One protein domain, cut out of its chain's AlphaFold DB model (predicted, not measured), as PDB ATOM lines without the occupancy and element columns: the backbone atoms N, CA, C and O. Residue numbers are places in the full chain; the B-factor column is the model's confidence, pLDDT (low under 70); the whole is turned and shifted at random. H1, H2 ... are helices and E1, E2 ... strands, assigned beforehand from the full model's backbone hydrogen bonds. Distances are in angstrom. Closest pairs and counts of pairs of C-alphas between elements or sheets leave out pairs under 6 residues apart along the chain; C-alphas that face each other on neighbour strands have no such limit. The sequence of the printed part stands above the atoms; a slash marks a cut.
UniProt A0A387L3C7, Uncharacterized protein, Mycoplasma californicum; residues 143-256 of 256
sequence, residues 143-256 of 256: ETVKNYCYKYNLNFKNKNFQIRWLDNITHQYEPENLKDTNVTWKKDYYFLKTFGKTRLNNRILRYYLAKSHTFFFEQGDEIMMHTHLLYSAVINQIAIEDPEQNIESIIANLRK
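AT A GLANCE: This is residues 143 to 256 of the 256 residues of an uncharacterized protein of Mycoplasma californicum (UniProt A0A387L3C7). What does the domain look like? The long helix H4 runs through the middle of a small body of mostly crossed helices, with H1 and H3 packed on two sides of it, H5 across its later part and H2 on H3. A tiny sheet of E1 and E2 packs by E2 on the earlier part of H4, and the loop of residues 165 to 180 reaches away beyond this sheet. What is it made of? The 114 printed residues include five named helices and two named strands, in the order H1 E1 H2 H3 E2 H4 H5; the sheet, E1 - E2, is antiparallel and the class is mostly helix. How large is it? It is compact, with a radius of gyration of the C-alphas of 14.0 A and spans of 43 by 31 by 23 A.

IN THESE COORDINATES: Where are the strands? E1 is residues 161 to 164, 9.9 A from first to last C-alpha, beginning with C-alpha 161 at (118.967, 61.732, 87.409). E2 is residues 215 to 217, 6.5 A. Where are the helices? H4, residues 223 to 241, is 27.0 A long, and H2, residues 181 to 194, 20.1 A. H1, residues 143 to 152, and H3, residues 200 to 209, are each 14.2 A. H5, residues 247 to 254, is 10.6 A and ends with C-alpha 254 at (121.450, 81.494, 76.794).

HOW THE PARTS SIT: How are the strands paired? E1 and E2 are antiparallel at 150 degrees, with N 162 and O 216 at 2.8 A and N 216 and O 162 at 2.9 A, within hydrogen-bond range. Residues 163 to 164 of E1 also pair with residues 178 to 179, antiparallel. What touches H4? With residues 228 to 236 alone it touches H1, closest at the C-alphas of Cys 149 and Ser 232, 4.7 A. H3 touches H4 at a shallow tilt of 34.6 degrees, only just short of steep, opposite ways, closest at the C-alphas of Leu 205 and Val 234, 6.4 A. H5 touches residues 235 to 239 of H4 alone, closest at the C-alphas of Ala 239 and Ile 247, 6.2 A. Where is H2? Its residues 189 to 193 alone touch H3, closest at the C-alphas of Lys 193 and Leu 200, 6.5 A; H2 and H5 are apart. Are the helix backbones complete? In H1, H2, H3, H4 and H5 every O i to N i+4 pair is within hydrogen-bond range.

THE WHOLE: How far does it reach? The two C-alphas farthest apart, those of Ile 169 and Glu 244, are 44.8 A apart. Is the printed part cut, and which link is long? It has no cut, and the link from E1 to H2, 16 residues, is long. Where is confidence low? The mean pLDDT of the printed part is 78.6, and 19 residues are under 70, among them residues 195 to 198 and 219 to 225.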
ATOM      1  N   GLU A 143     110.119  78.688  78.421       88.12
ATOM      2  CA  GLU A 143     109.139  78.792  79.501       88.12
ATOM      3  C   GLU A 143     108.940  77.427  80.159       88.12
ATOM      4  O   GLU A 143     109.026  77.298  81.379       88.12
ATOM      5  N   THR A 144     108.822  76.369  79.351       87.44
ATOM      6  CA  THR A 144     108.823  74.991  79.862       87.44
ATOM      7  C   THR A 144     110.131  74.656  80.584       87.44
ATOM      8  O   THR A 144     110.095  74.104  81.685       87.44
ATOM      9  N   VAL A 145     111.290  75.043  80.033       87.69
ATOM     10  CA  VAL A 145     112.596  74.857  80.702       87.69
ATOM     11  C   VAL A 145     112.634  75.578  82.052       87.69
ATOM     12  O   VAL A 145     113.074  74.990  83.043       87.69
ATOM     13  N   LYS A 146     112.154  76.827  82.108       89.94
ATOM     14  CA  LYS A 146     112.062  77.613  83.344       89.94
ATOM     15  C   LYS A 146     111.182  76.901  84.375       89.94
ATOM     16  O   LYS A 146     111.617  76.695  85.506       89.94
ATOM     17  N   ASN A 147     109.994  76.453  83.980       89.12
ATOM     18  CA  ASN A 147     109.083  75.719  84.859       89.12
ATOM     19  C   ASN A 147     109.719  74.434  85.404       89.12
ATOM     20  O   ASN A 147     109.562  74.112  86.580       89.12
ATOM     21  N   TYR A 148     110.484  73.718  84.581       88.38
ATOM     22  CA  TYR A 148     111.169  72.493  84.996       88.38
ATOM     23  C   TYR A 148     112.317  72.757  85.976       88.38
ATOM     24  O   TYR A 148     112.527  71.935  86.873       88.38
ATOM     25  N   CYS A 149     113.010  73.899  85.863       88.19
ATOM     26  CA  CYS A 149     114.026  74.309  86.836       88.19
ATOM     27  C   CYS A 149     113.450  74.349  88.257       88.19
ATOM     28  O   CYS A 149     114.044  73.763  89.164       88.19
ATOM     29  N   TYR A 150     112.270  74.957  88.429       87.00
ATOM     30  CA  TYR A 150     111.607  75.064  89.733       87.00
ATOM     31  C   TYR A 150     110.890  73.781  90.147       87.00
ATOM     32  O   TYR A 150     110.994  73.370  91.299       87.00
ATOM     33  N   LYS A 151     110.181  73.126  89.220       85.00
ATOM     34  CA  LYS A 151     109.339  71.960  89.528       85.00
ATOM     35  C   LYS A 151     110.145  70.757  90.012       85.00
ATOM     36  O   LYS A 151     109.730  70.084  90.947       85.00
ATOM     37  N   TYR A 152     111.264  70.459  89.352       80.44
ATOM     38  CA  TYR A 152     112.019  69.226  89.601       80.44
ATOM     39  C   TYR A 152     113.302  69.445  90.409       80.44
ATOM     40  O   TYR A 152     113.905  68.470  90.856       80.44
ATOM     41  N   ASN A 153     113.733  70.705  90.568       76.81
ATOM     42  CA  ASN A 153     114.969  71.097  91.253       76.81
ATOM     43  C   ASN A 153     116.156  70.167  90.926       76.81
ATOM     44  O   ASN A 153     116.891  69.698  91.801       76.81
ATOM     45  N   LEU A 154     116.296  69.829  89.639       81.00
ATOM     46  CA  LEU A 154     117.329  68.911  89.174       81.00
ATOM     47  C   LEU A 154     118.686  69.553  89.412       81.00
ATOM     48  O   LEU A 154     118.939  70.650  88.927       81.00
ATOM     49  N   ASN A 155     119.563  68.870  90.129       78.50
ATOM     50  CA  ASN A 155     120.939  69.298  90.300       78.50
ATOM     51  C   ASN A 155     121.848  68.065  90.332       78.50
ATOM     52  O   ASN A 155     121.407  66.953  90.626       78.50
ATOM     53  N   PHE A 156     123.127  68.256  90.019       76.50
ATOM     54  CA  PHE A 156     124.098  67.163  89.915       76.50
ATOM     55  C   PHE A 156     124.485  66.587  91.290       76.50
ATOM     56  O   PHE A 156     125.232  65.610  91.343       76.50
ATOM     57  N   LYS A 157     123.977  67.159  92.393       69.25
ATOM     58  CA  LYS A 157     124.165  66.671  93.765       69.25
ATOM     59  C   LYS A 157     123.030  65.738  94.226       69.25
ATOM     60  O   LYS A 157     123.303  64.818  94.987       69.25
ATOM     61  N   ASN A 158     121.798  65.918  93.743       65.25
ATOM     62  CA  ASN A 158     120.593  65.287  94.305       65.25
ATOM     63  C   ASN A 158     120.213  63.919  93.722       65.25
ATOM     64  O   ASN A 158     119.177  63.393  94.094       65.25
ATOM     65  N   LYS A 159     121.011  63.304  92.843       64.31
ATOM     66  CA  LYS A 159     120.738  61.968  92.254       64.31
ATOM     67  C   LYS A 159     119.368  61.788  91.561       64.31
ATOM     68  O   LYS A 159     119.111  60.698  91.071       64.31
ATOM     69  N   ASN A 160     118.556  62.844  91.403       70.75
ATOM     70  CA  ASN A 160     117.271  62.847  90.672       70.75
ATOM     71  C   ASN A 160     117.395  62.454  89.184       70.75
ATOM     72  O   ASN A 160     116.395  62.344  88.474       70.75
ATOM     73  N   PHE A 161     118.626  62.313  88.695       74.88
ATOM     74  CA  PHE A 161     118.967  61.732  87.409       74.88
ATOM     75  C   PHE A 161     120.320  61.026  87.506       74.88
ATOM     76  O   PHE A 161     121.168  61.355  88.341       74.88
ATOM     77  N   GLN A 162     120.538  60.080  86.603       80.44
ATOM     78  CA  GLN A 162     121.761  59.297  86.513       80.44
ATOM     79  C   GLN A 162     122.534  59.658  85.247       80.44
ATOM     80  O   GLN A 162     121.953  59.931  84.195       80.44
ATOM     81  N   ILE A 163     123.864  59.613  85.336       78.38
ATOM     82  CA  ILE A 163     124.735  59.629  84.159       78.38
ATOM     83  C   ILE A 163     125.392  58.258  84.059       78.38
ATOM     84  O   ILE A 163     126.065  57.835  84.997       78.38
ATOM     85  N   ARG A 164     125.222  57.580  82.924       80.31
ATOM     86  CA  ARG A 164     125.737  56.219  82.712       80.31
ATOM     87  C   ARG A 164     126.864  56.192  81.682       80.31
ATOM     88  O   ARG A 164     126.849  56.944  80.701       80.31
ATOM     89  N   TRP A 165     127.857  55.335  81.901       73.31
ATOM     90  CA  TRP A 165     128.795  54.929  80.860       73.31
ATOM     91  C   TRP A 165     128.138  53.917  79.932       73.31
ATOM     92  O   TRP A 165     127.174  53.242  80.284       73.31
ATOM     93  N   LEU A 166     128.667  53.852  78.716       73.00
ATOM     94  CA  LEU A 166     128.299  52.782  77.818       73.00
ATOM     95  C   LEU A 166     129.045  51.521  78.245       73.00
ATOM     96  O   LEU A 166     130.271  51.557  78.341       73.00
ATOM     97  N   ASP A 167     128.311  50.435  78.425       71.56
ATOM     98  CA  ASP A 167     128.887  49.132  78.692       71.56
ATOM     99  C   ASP A 167     129.766  48.667  77.517       71.56
ATOM    100  O   ASP A 167     129.412  48.793  76.332       71.56
ATOM    101  N   ASN A 168     130.955  48.159  77.832       63.19
ATOM    102  CA  ASN A 168     131.910  47.722  76.819       63.19
ATOM    103  C   ASN A 168     131.526  46.377  76.187       63.19
ATOM    104  O   ASN A 168     131.894  46.146  75.037       63.19
ATOM    105  N   ILE A 169     130.777  45.541  76.906       72.12
ATOM    106  CA  ILE A 169     130.351  44.198  76.516       72.12
ATOM    107  C   ILE A 169     128.998  44.274  75.810       72.12
ATOM    108  O   ILE A 169     128.881  43.883  74.650       72.12
ATOM    109  N   THR A 170     127.979  44.832  76.464       71.81
ATOM    110  CA  THR A 170     126.607  44.850  75.932       71.81
ATOM    111  C   THR A 170     126.358  46.012  74.981       71.81
ATOM    112  O   THR A 170     125.402  46.002  74.203       71.81
ATOM    113  N   HIS A 171     127.237  47.019  74.997       61.28
ATOM    114  CA  HIS A 171     127.080  48.251  74.227       61.28
ATOM    115  C   HIS A 171     125.772  48.997  74.532       61.28
ATOM    116  O   HIS A 171     125.260  49.716  73.666       61.28
ATOM    117  N   GLN A 172     125.262  48.865  75.758       71.50
ATOM    118  CA  GLN A 172     124.092  49.577  76.269       71.50
ATOM    119  C   GLN A 172     124.461  50.447  77.479       71.50
ATOM    120  O   GLN A 172     125.535  50.315  78.055       71.50
ATOM    121  N   TYR A 173     123.601  51.400  77.839       69.81
ATOM    122  CA  TYR A 173     123.799  52.259  79.014       69.81
ATOM    123  C   TYR A 173     123.152  51.620  80.243       69.81
ATOM    124  O   TYR A 173     122.042  51.981  80.651       69.81
ATOM    125  N   GLU A 174     123.843  50.629  80.794       73.75
ATOM    126  CA  GLU A 174     123.310  49.805  81.873       73.75
ATOM    127  C   GLU A 174     123.278  50.533  83.224       73.75
ATOM    128  O   GLU A 174     124.146  51.377  83.482       73.75
ATOM    129  N   PRO A 175     122.296  50.225  84.095       76.81
ATOM    130  CA  PRO A 175     122.152  50.859  85.407       76.81
ATOM    131  C   PRO A 175     123.364  50.696  86.326       76.81
ATOM    132  O   PRO A 175     123.533  51.504  87.226       76.81
ATOM    133  N   GLU A 176     124.196  49.681  86.106       78.94
ATOM    134  CA  GLU A 176     125.380  49.382  86.922       78.94
ATOM    135  C   GLU A 176     126.554  50.327  86.608       78.94
ATOM    136  O   GLU A 176     127.395  50.617  87.457       78.94
ATOM    137  N   ASN A 177     126.573  50.900  85.403       80.12
ATOM    138  CA  ASN A 177     127.663  51.720  84.883       80.12
ATOM    139  C   ASN A 177     127.524  53.209  85.256       80.12
ATOM    140  O   ASN A 177     127.625  54.097  84.403       80.12
ATOM    141  N   LEU A 178     127.269  53.514  86.530       80.06
ATOM    142  CA  LEU A 178     126.992  54.877  86.998       80.06
ATOM    143  C   LEU A 178     128.252  55.737  87.127       80.06
ATOM    144  O   LEU A 178     129.302  55.305  87.599       80.06
ATOM    145  N   LYS A 179     128.118  57.012  86.765       79.50
ATOM    146  CA  LYS A 179     129.063  58.062  87.148       79.50
ATOM    147  C   LYS A 179     128.596  58.761  88.406       79.50
ATOM    148  O   LYS A 179     127.417  59.086  88.541       79.50
ATOM    149  N   ASP A 180     129.561  59.147  89.231       82.31
ATOM    150  CA  ASP A 180     129.342  60.216  90.195       82.31
ATOM    151  C   ASP A 180     129.071  61.525  89.433       82.31
ATOM    152  O   ASP A 180     129.947  62.090  88.762       82.31
ATOM    153  N   THR A 181     127.822  61.977  89.497       80.81
ATOM    154  CA  THR A 181     127.321  63.161  88.797       80.81
ATOM    155  C   THR A 181     127.995  64.442  89.279       80.81
ATOM    156  O   THR A 181     128.323  65.300  88.460       80.81
ATOM    157  N   ASN A 182     128.275  64.559  90.577       82.50
ATOM    158  CA  ASN A 182     128.874  65.747  91.179       82.50
ATOM    159  C   ASN A 182     130.364  65.857  90.829       82.50
ATOM    160  O   ASN A 182     130.841  66.917  90.417       82.50
ATOM    161  N   VAL A 183     131.102  64.748  90.923       85.88
ATOM    162  CA  VAL A 183     132.519  64.698  90.523       85.88
ATOM    163  C   VAL A 183     132.665  64.961  89.023       85.88
ATOM    164  O   VAL A 183     133.521  65.752  88.614       85.88
ATOM    165  N   THR A 184     131.800  64.354  88.202       84.00
ATOM    166  CA  THR A 184     131.784  64.581  86.748       84.00
ATOM    167  C   THR A 184     131.526  66.051  86.431       84.00
ATOM    168  O   THR A 184     132.282  66.648  85.663       84.00
ATOM    169  N   TRP A 185     130.523  66.655  87.080       87.12
ATOM    170  CA  TRP A 185     130.215  68.070  86.916       87.12
ATOM    171  C   TRP A 185     131.407  68.963  87.227       87.12
ATOM    172  O   TRP A 185     131.797  69.751  86.372       87.12
ATOM    173  N   LYS A 186     132.008  68.824  88.415       87.88
ATOM    174  CA  LYS A 186     133.144  69.659  88.828       87.88
ATOM    175  C   LYS A 186     134.281  69.578  87.820       87.88
ATOM    176  O   LYS A 186     134.770  70.609  87.366       87.88
ATOM    177  N   LYS A 187     134.663  68.360  87.421       88.12
ATOM    178  CA  LYS A 187     135.721  68.141  86.429       88.12
ATOM    179  C   LYS A 187     135.418  68.861  85.113       88.12
ATOM    180  O   LYS A 187     136.266  69.595  84.609       88.12
ATOM    181  N   ASP A 188     134.216  68.664  84.576       86.56
ATOM    182  CA  ASP A 188     133.805  69.251  83.301       86.56
ATOM    183  C   ASP A 188     133.681  70.784  83.393       86.56
ATOM    184  O   ASP A 188     134.141  71.500  82.502       86.56
ATOM    185  N   TYR A 189     133.128  71.303  84.490       86.25
ATOM    186  CA  TYR A 189     132.968  72.733  84.747       86.25
ATOM    187  C   TYR A 189     134.317  73.453  84.840       86.25
ATOM    188  O   TYR A 189     134.537  74.430  84.120       86.25
ATOM    189  N   TYR A 190     135.247  72.947  85.661       84.88
ATOM    190  CA  TYR A 190     136.589  73.525  85.783       84.88
ATOM    191  C   TYR A 190     137.334  73.487  84.453       84.88
ATOM    192  O   TYR A 190     137.876  74.508  84.036       84.88
ATOM    193  N   PHE A 191     137.296  72.351  83.750       84.19
ATOM    194  CA  PHE A 191     137.918  72.227  82.437       84.19
ATOM    195  C   PHE A 191     137.377  73.274  81.456       84.19
ATOM    196  O   PHE A 191     138.153  73.987  80.824       84.19
ATOM    197  N   LEU A 192     136.054  73.422  81.347       83.38
ATOM    198  CA  LEU A 192     135.437  74.373  80.419       83.38
ATOM    199  C   LEU A 192     135.683  75.837  80.808       83.38
ATOM    200  O   LEU A 192     135.807  76.678  79.914       83.38
ATOM    201  N   LYS A 193     135.799  76.130  82.107       81.25
ATOM    202  CA  LYS A 193     136.123  77.458  82.645       81.25
ATOM    203  C   LYS A 193     137.547  77.900  82.290       81.25
ATOM    204  O   LYS A 193     137.749  79.080  82.008       81.25
ATOM    205  N   THR A 194     138.509  76.974  82.241       78.19
ATOM    206  CA  THR A 194     139.921  77.270  81.925       78.19
ATOM    207  C   THR A 194     140.106  77.899  80.541       78.19
ATOM    208  O   THR A 194     140.942  78.775  80.360       78.19
ATOM    209  N   PHE A 195     139.287  77.530  79.557       62.31
ATOM    210  CA  PHE A 195     139.424  78.004  78.172       62.31
ATOM    211  C   PHE A 195     138.681  79.325  77.889       62.31
ATOM    212  O   PHE A 195     138.282  79.564  76.746       62.31
ATOM    213  N   GLY A 196     138.433  80.149  78.910       61.25
ATOM    214  CA  GLY A 196     137.820  81.478  78.801       61.25
ATOM    215  C   GLY A 196     136.429  81.573  79.440       61.25
ATOM    216  O   GLY A 196     135.543  80.766  79.151       61.25
ATOM    217  N   LYS A 197     136.239  82.603  80.282       64.75
ATOM    218  CA  LYS A 197     134.991  82.885  81.023       64.75
ATOM    219  C   LYS A 197     133.840  83.354  80.121       64.75
ATOM    220  O   LYS A 197     132.671  83.178  80.458       64.75
ATOM    221  N   THR A 198     134.146  83.946  78.970       68.81
ATOM    222  CA  THR A 198     133.144  84.488  78.048       68.81
ATOM    223  C   THR A 198     132.250  83.367  77.513       68.81
ATOM    224  O   THR A 198     132.737  82.384  76.953       68.81
ATOM    225  N   ARG A 199     130.924  83.514  77.657       71.75
ATOM    226  CA  ARG A 199     129.913  82.530  77.208       71.75
ATOM    227  C   ARG A 199     130.034  81.144  77.873       71.75
ATOM    228  O   ARG A 199     129.622  80.150  77.274       71.75
ATOM    229  N   LEU A 200     130.570  81.065  79.096       79.06
ATOM    230  CA  LEU A 200     130.749  79.809  79.837       79.06
ATOM    231  C   LEU A 200     129.448  78.991  79.947       79.06
ATOM    232  O   LEU A 200     129.450  77.817  79.580       79.06
ATOM    233  N   ASN A 201     128.328  79.621  80.320       82.31
ATOM    234  CA  ASN A 201     127.015  78.960  80.428       82.31
ATOM    235  C   ASN A 201     126.627  78.267  79.116       82.31
ATOM    236  O   ASN A 201     126.287  77.086  79.084       82.31
ATOM    237  N   ASN A 202     126.784  78.989  78.006       79.50
ATOM    238  CA  ASN A 202     126.528  78.490  76.662       79.50
ATOM    239  C   ASN A 202     127.434  77.296  76.308       79.50
ATOM    240  O   ASN A 202     126.990  76.343  75.669       79.50
ATOM    241  N   ARG A 203     128.707  77.312  76.720       79.31
ATOM    242  CA  ARG A 203     129.651  76.209  76.474       79.31
ATOM    243  C   ARG A 203     129.310  74.956  77.272       79.31
ATOM    244  O   ARG A 203     129.313  73.871  76.697       79.31
ATOM    245  N   ILE A 204     129.020  75.113  78.559       83.88
ATOM    246  CA  ILE A 204     128.646  74.010  79.452       83.88
ATOM    247  C   ILE A 204     127.382  73.335  78.935       83.88
ATOM    248  O   ILE A 204     127.351  72.122  78.740       83.88
ATOM    249  N   LEU A 205     126.369  74.135  78.619       82.50
ATOM    250  CA  LEU A 205     125.105  73.634  78.111       82.50
ATOM    251  C   LEU A 205     125.280  72.852  76.805       82.50
ATOM    252  O   LEU A 205     124.804  71.726  76.679       82.50
ATOM    253  N   ARG A 206     126.049  73.399  75.855       75.44
ATOM    254  CA  ARG A 206     126.398  72.710  74.600       75.44
ATOM    255  C   ARG A 206     127.100  71.380  74.846       75.44
ATOM    256  O   ARG A 206     126.767  70.390  74.197       75.44
ATOM    257  N   TYR A 207     128.062  71.363  75.764       81.69
ATOM    258  CA  TYR A 207     128.834  70.173  76.096       81.69
ATOM    259  C   TYR A 207     127.945  69.047  76.635       81.69
ATOM    260  O   TYR A 207     128.070  67.901  76.200       81.69
ATOM    261  N   TYR A 208     127.006  69.371  77.523       80.56
ATOM    262  CA  TYR A 208     126.091  68.386  78.092       80.56
ATOM    263  C   TYR A 208     125.012  67.927  77.112       80.56
ATOM    264  O   TYR A 208     124.738  66.733  77.031       80.56
ATOM    265  N   LEU A 209     124.475  68.823  76.283       75.94
ATOM    266  CA  LEU A 209     123.480  68.460  75.267       75.94
ATOM    267  C   LEU A 209     124.049  67.514  74.202       75.94
ATOM    268  O   LEU A 209     123.356  66.595  73.764       75.94
ATOM    269  N   ALA A 210     125.331  67.656  73.850       69.62
ATOM    270  CA  ALA A 210     126.030  66.699  72.985       69.62
ATOM    271  C   ALA A 210     126.135  65.287  73.605       69.62
ATOM    272  O   ALA A 210     126.300  64.295  72.887       69.62
ATOM    273  N   LYS A 211     126.009  65.186  74.932       74.44
ATOM    274  CA  LYS A 211     126.025  63.944  75.713       74.44
ATOM    275  C   LYS A 211     124.650  63.565  76.265       74.44
ATOM    276  O   LYS A 211     124.573  62.698  77.118       74.44
ATOM    277  N   SER A 212     123.561  64.155  75.779       75.69
ATOM    278  CA  SER A 212     122.203  63.920  76.306       75.69
ATOM    279  C   SER A 212     121.794  62.441  76.393       75.69
ATOM    280  O   SER A 212     121.078  62.056  77.308       75.69
ATOM    281  N   HIS A 213     122.322  61.594  75.510       70.38
ATOM    282  CA  HIS A 213     122.117  60.143  75.517       70.38
ATOM    283  C   HIS A 213     122.749  59.402  76.713       70.38
ATOM    284  O   HIS A 213     122.462  58.227  76.906       70.38
ATOM    285  N   THR A 214     123.639  60.041  77.482       76.12
ATOM    286  CA  THR A 214     124.224  59.458  78.703       76.12
ATOM    287  C   THR A 214     123.413  59.780  79.953       76.12
ATOM    288  O   THR A 214     123.735  59.263  81.017       76.12
ATOM    289  N   PHE A 215     122.433  60.681  79.845       77.44
ATOM    290  CA  PHE A 215     121.571  61.098  80.945       77.44
ATOM    291  C   PHE A 215     120.329  60.221  80.983       77.44
ATOM    292  O   PHE A 215     119.774  59.915  79.931       77.44
ATOM    293  N   PHE A 216     119.900  59.861  82.186       78.25
ATOM    294  CA  PHE A 216     118.696  59.083  82.460       78.25
ATOM    295  C   PHE A 216     117.943  59.790  83.584       78.25
ATOM    296  O   PHE A 216     118.428  59.832  84.715       78.25
ATOM    297  N   PHE A 217     116.808  60.402  83.253       77.56
ATOM    298  CA  PHE A 217     115.943  61.076  84.220       77.56
ATOM    299  C   PHE A 217     114.842  60.117  84.659       77.56
ATOM    300  O   PHE A 217     114.317  59.367  83.842       77.56
ATOM    301  N   GLU A 218     114.468  60.167  85.932       75.88
ATOM    302  CA  GLU A 218     113.344  59.372  86.444       75.88
ATOM    303  C   GLU A 218     111.990  59.943  85.990       75.88
ATOM    304  O   GLU A 218     110.970  59.266  86.053       75.88
ATOM    305  N   GLN A 219     111.966  61.199  85.525       69.19
ATOM    306  CA  GLN A 219     110.739  61.962  85.302       69.19
ATOM    307  C   GLN A 219     110.143  61.851  83.880       69.19
ATOM    308  O   GLN A 219     109.162  62.544  83.624       69.19
ATOM    309  N   GLY A 220     110.658  61.004  82.974       58.34
ATOM    310  CA  GLY A 220     109.948  60.669  81.723       58.34
ATOM    311  C   GLY A 220     110.804  60.183  80.544       58.34
ATOM    312  O   GLY A 220     111.957  60.576  80.395       58.34
ATOM    313  N   ASP A 221     110.185  59.375  79.669       54.75
ATOM    314  CA  ASP A 221     110.808  58.730  78.494       54.75
ATOM    315  C   ASP A 221     110.680  59.530  77.176       54.75
ATOM    316  O   ASP A 221     111.193  59.126  76.126       54.75
ATOM    317  N   GLU A 222     110.014  60.690  77.185       58.72
ATOM    318  CA  GLU A 222     109.874  61.511  75.979       58.72
ATOM    319  C   GLU A 222     111.117  62.375  75.717       58.72
ATOM    320  O   GLU A 222     111.531  63.190  76.534       58.72
ATOM    321  N   ILE A 223     111.691  62.275  74.515       55.66
ATOM    322  CA  ILE A 223     112.946  62.955  74.130       55.66
ATOM    323  C   ILE A 223     112.890  64.495  74.260       55.66
ATOM    324  O   ILE A 223     113.909  65.125  74.569       55.66
ATOM    325  N   MET A 224     111.726  65.124  74.045       60.47
ATOM    326  CA  MET A 224     111.571  66.574  74.269       60.47
ATOM    327  C   MET A 224     111.591  66.919  75.759       60.47
ATOM    328  O   MET A 224     112.276  67.861  76.160       60.47
ATOM    329  N   MET A 225     110.926  66.104  76.577       69.25
ATOM    330  CA  MET A 225     110.979  66.211  78.029       69.25
ATOM    331  C   MET A 225     112.414  65.996  78.529       69.25
ATOM    332  O   MET A 225     112.926  66.817  79.280       69.25
ATOM    333  N   HIS A 226     113.121  64.992  77.998       74.44
ATOM    334  CA  HIS A 226     114.525  64.688  78.303       74.44
ATOM    335  C   HIS A 226     115.468  65.860  78.033       74.44
ATOM    336  O   HIS A 226     116.358  66.174  78.823       74.44
ATOM    337  N   THR A 227     115.263  66.532  76.900       76.69
ATOM    338  CA  THR A 227     116.063  67.693  76.518       76.69
ATOM    339  C   THR A 227     115.812  68.843  77.490       76.69
ATOM    340  O   THR A 227     116.774  69.374  78.040       76.69
ATOM    341  N   HIS A 228     114.551  69.192  77.770       83.12
ATOM    342  CA  HIS A 228     114.211  70.247  78.732       83.12
ATOM    343  C   HIS A 228     114.700  69.933  80.152       83.12
ATOM    344  O   HIS A 228     115.274  70.811  80.786       83.12
ATOM    345  N   LEU A 229     114.578  68.685  80.616       83.38
ATOM    346  CA  LEU A 229     115.116  68.240  81.908       83.38
ATOM    347  C   LEU A 229     116.638  68.427  81.975       83.38
ATOM    348  O   LEU A 229     117.155  68.915  82.979       83.38
ATOM    349  N   LEU A 230     117.363  68.128  80.891       85.44
ATOM    350  CA  LEU A 230     118.805  68.370  80.817       85.44
ATOM    351  C   LEU A 230     119.157  69.862  80.804       85.44
ATOM    352  O   LEU A 230     120.102  70.263  81.485       85.44
ATOM    353  N   TYR A 231     118.404  70.689  80.069       86.12
ATOM    354  CA  TYR A 231     118.547  72.147  80.138       86.12
ATOM    355  C   TYR A 231     118.376  72.631  81.582       86.12
ATOM    356  O   TYR A 231     119.247  73.335  82.094       86.12
ATOM    357  N   SER A 232     117.306  72.207  82.255       88.19
ATOM    358  CA  SER A 232     117.006  72.601  83.630       88.19
ATOM    359  C   SER A 232     118.061  72.120  84.624       88.19
ATOM    360  O   SER A 232     118.506  72.909  85.453       88.19
ATOM    361  N   ALA A 233     118.539  70.876  84.506       88.44
ATOM    362  CA  ALA A 233     119.597  70.338  85.361       88.44
ATOM    363  C   ALA A 233     120.898  71.149  85.261       88.44
ATOM    364  O   ALA A 233     121.533  71.446  86.272       88.44
ATOM    365  N   VAL A 234     121.293  71.530  84.041       88.88
ATOM    366  CA  VAL A 234     122.489  72.351  83.813       88.88
ATOM    367  C   VAL A 234     122.292  73.772  84.341       88.88
ATOM    368  O   VAL A 234     123.190  74.293  84.995       88.88
ATOM    369  N   ILE A 235     121.139  74.398  84.087       89.88
ATOM    370  CA  ILE A 235     120.842  75.768  84.539       89.88
ATOM    371  C   ILE A 235     120.816  75.845  86.068       89.88
ATOM    372  O   ILE A 235     121.485  76.703  86.639       89.88
ATOM    373  N   ASN A 236     120.115  74.924  86.728       88.94
ATOM    374  CA  ASN A 236     120.069  74.844  88.185       88.94
ATOM    375  C   ASN A 236     121.466  74.661  88.779       88.94
ATOM    376  O   ASN A 236     121.817  75.321  89.752       88.94
ATOM    377  N   GLN A 237     122.294  73.800  88.181       88.25
ATOM    378  CA  GLN A 237     123.652  73.599  88.669       88.25
ATOM    379  C   GLN A 237     124.536  74.837  88.472       88.25
ATOM    380  O   GLN A 237     125.348  75.130  89.341       88.25
ATOM    381  N   ILE A 238     124.372  75.583  87.375       87.50
ATOM    382  CA  ILE A 238     125.062  76.869  87.188       87.50
ATOM    383  C   ILE A 238     124.626  77.868  88.267       87.50
ATOM    384  O   ILE A 238     125.492  78.467  88.890       87.50
ATOM    385  N   ALA A 239     123.321  77.993  88.534       86.94
ATOM    386  CA  ALA A 239     122.795  78.894  89.565       86.94
ATOM    387  C   ALA A 239     123.285  78.536  90.983       86.94
ATOM    388  O   ALA A 239     123.502  79.414  91.811       86.94
ATOM    389  N   ILE A 240     123.492  77.245  91.272       85.25
ATOM    390  CA  ILE A 240     124.056  76.784  92.554       85.25
ATOM    391  C   ILE A 240     125.543  77.147  92.684       85.25
ATOM    392  O   ILE A 240     126.004  77.462  93.779       85.25
ATOM    393  N   GLU A 241     126.313  77.042  91.600       82.81
ATOM    394  CA  GLU A 241     127.761  77.302  91.606       82.81
ATOM    395  C   GLU A 241     128.103  78.796  91.462       82.81
ATOM    396  O   GLU A 241     129.224  79.194  91.781       82.81
ATOM    397  N   ASP A 242     127.166  79.615  90.977       81.94
ATOM    398  CA  ASP A 242     127.302  81.066  90.837       81.94
ATOM    399  C   ASP A 242     126.069  81.791  91.420       81.94
ATOM    400  O   ASP A 242     125.113  82.066  90.691       81.94
ATOM    401  N   PRO A 243     126.079  82.113  92.730       76.69
ATOM    402  CA  PRO A 243     124.943  82.729  93.420       76.69
ATOM    403  C   PRO A 243     124.543  84.109  92.878       76.69
ATOM    404  O   PRO A 243     123.435  84.570  93.141       76.69
ATOM    405  N   GLU A 244     125.429  84.781  92.135       78.69
ATOM    406  CA  GLU A 244     125.144  86.075  91.502       78.69
ATOM    407  C   GLU A 244     124.237  85.924  90.267       78.69
ATOM    408  O   GLU A 244     123.644  86.897  89.793       78.69
ATOM    409  N   GLN A 245     124.096  84.702  89.740       81.62
ATOM    410  CA  GLN A 245     123.254  84.394  88.592       81.62
ATOM    411  C   GLN A 245     122.006  83.608  89.013       81.62
ATOM    412  O   GLN A 245     122.070  82.432  89.360       81.62
ATOM    413  N   ASN A 246     120.833  84.235  88.907       86.69
ATOM    414  CA  ASN A 246     119.558  83.527  89.027       86.69
ATOM    415  C   ASN A 246     119.179  82.784  87.727       86.69
ATOM    416  O   ASN A 246     119.755  82.996  86.656       86.69
ATOM    417  N   ILE A 247     118.187  81.894  87.820       87.94
ATOM    418  CA  ILE A 247     117.708  81.084  86.687       87.94
ATOM    419  C   ILE A 247     117.307  81.983  85.505       87.94
ATOM    420  O   ILE A 247     117.658  81.696  84.359       87.94
ATOM    421  N   GLU A 248     116.626  83.098  85.771       87.81
ATOM    422  CA  GLU A 248     116.205  84.071  84.763       87.81
ATOM    423  C   GLU A 248     117.376  84.695  83.999       87.81
ATOM    424  O   GLU A 248     117.331  84.773  82.767       87.81
ATOM    425  N   SER A 249     118.432  85.123  84.694       86.38
ATOM    426  CA  SER A 249     119.593  85.761  84.072       86.38
ATOM    427  C   SER A 249     120.405  84.763  83.246       86.38
ATOM    428  O   SER A 249     120.862  85.099  82.146       86.38
ATOM    429  N   ILE A 250     120.502  83.508  83.700       86.12
ATOM    430  CA  ILE A 250     121.131  82.415  82.949       86.12
ATOM    431  C   ILE A 250     120.340  82.139  81.669       86.12
ATOM    432  O   ILE A 250     120.930  82.106  80.589       86.12
ATOM    433  N   ILE A 251     119.012  81.993  81.753       87.50
ATOM    434  CA  ILE A 251     118.158  81.777  80.574       87.50
ATOM    435  C   ILE A 251     118.273  82.956  79.601       87.50
ATOM    436  O   ILE A 251     118.445  82.746  78.400       87.50
ATOM    437  N   ALA A 252     118.246  84.197  80.093       84.62
ATOM    438  CA  ALA A 252     118.410  85.385  79.258       84.62
ATOM    439  C   ALA A 252     119.776  85.422  78.548       84.62
ATOM    440  O   ALA A 252     119.856  85.828  77.389       84.62
ATOM    441  N   ASN A 253     120.847  84.965  79.203       83.00
ATOM    442  CA  ASN A 253     122.175  84.823  78.600       83.00
ATOM    443  C   ASN A 253     122.194  83.740  77.507       83.00
ATOM    444  O   ASN A 253     122.771  83.944  76.445       83.00
ATOM    445  N   LEU A 254     121.520  82.613  77.740       81.38
ATOM    446  CA  LEU A 254     121.450  81.494  76.794       81.38
ATOM    447  C   LEU A 254     120.593  81.784  75.553       81.38
ATOM    448  O   LEU A 254     120.792  81.144  74.521       81.38
ATOM    449  N   ARG A 255     119.657  82.738  75.640       76.25
ATOM    450  CA  ARG A 255     118.849  83.216  74.504       76.25
ATOM    451  C   ARG A 255     119.631  84.113  73.530       76.25
ATOM    452  O   ARG A 255     119.173  84.279  72.402       76.25
ATOM    453  N   LYS A 256     120.758  84.694  73.957       66.12
ATOM    454  CA  LYS A 256     121.630  85.565  73.143       66.12
ATOM    455  C   LYS A 256     122.601  84.756  72.281       66.12
ATOM    456  O   LYS A 256     122.822  85.174  71.125       66.12
TER     457      LYS A 256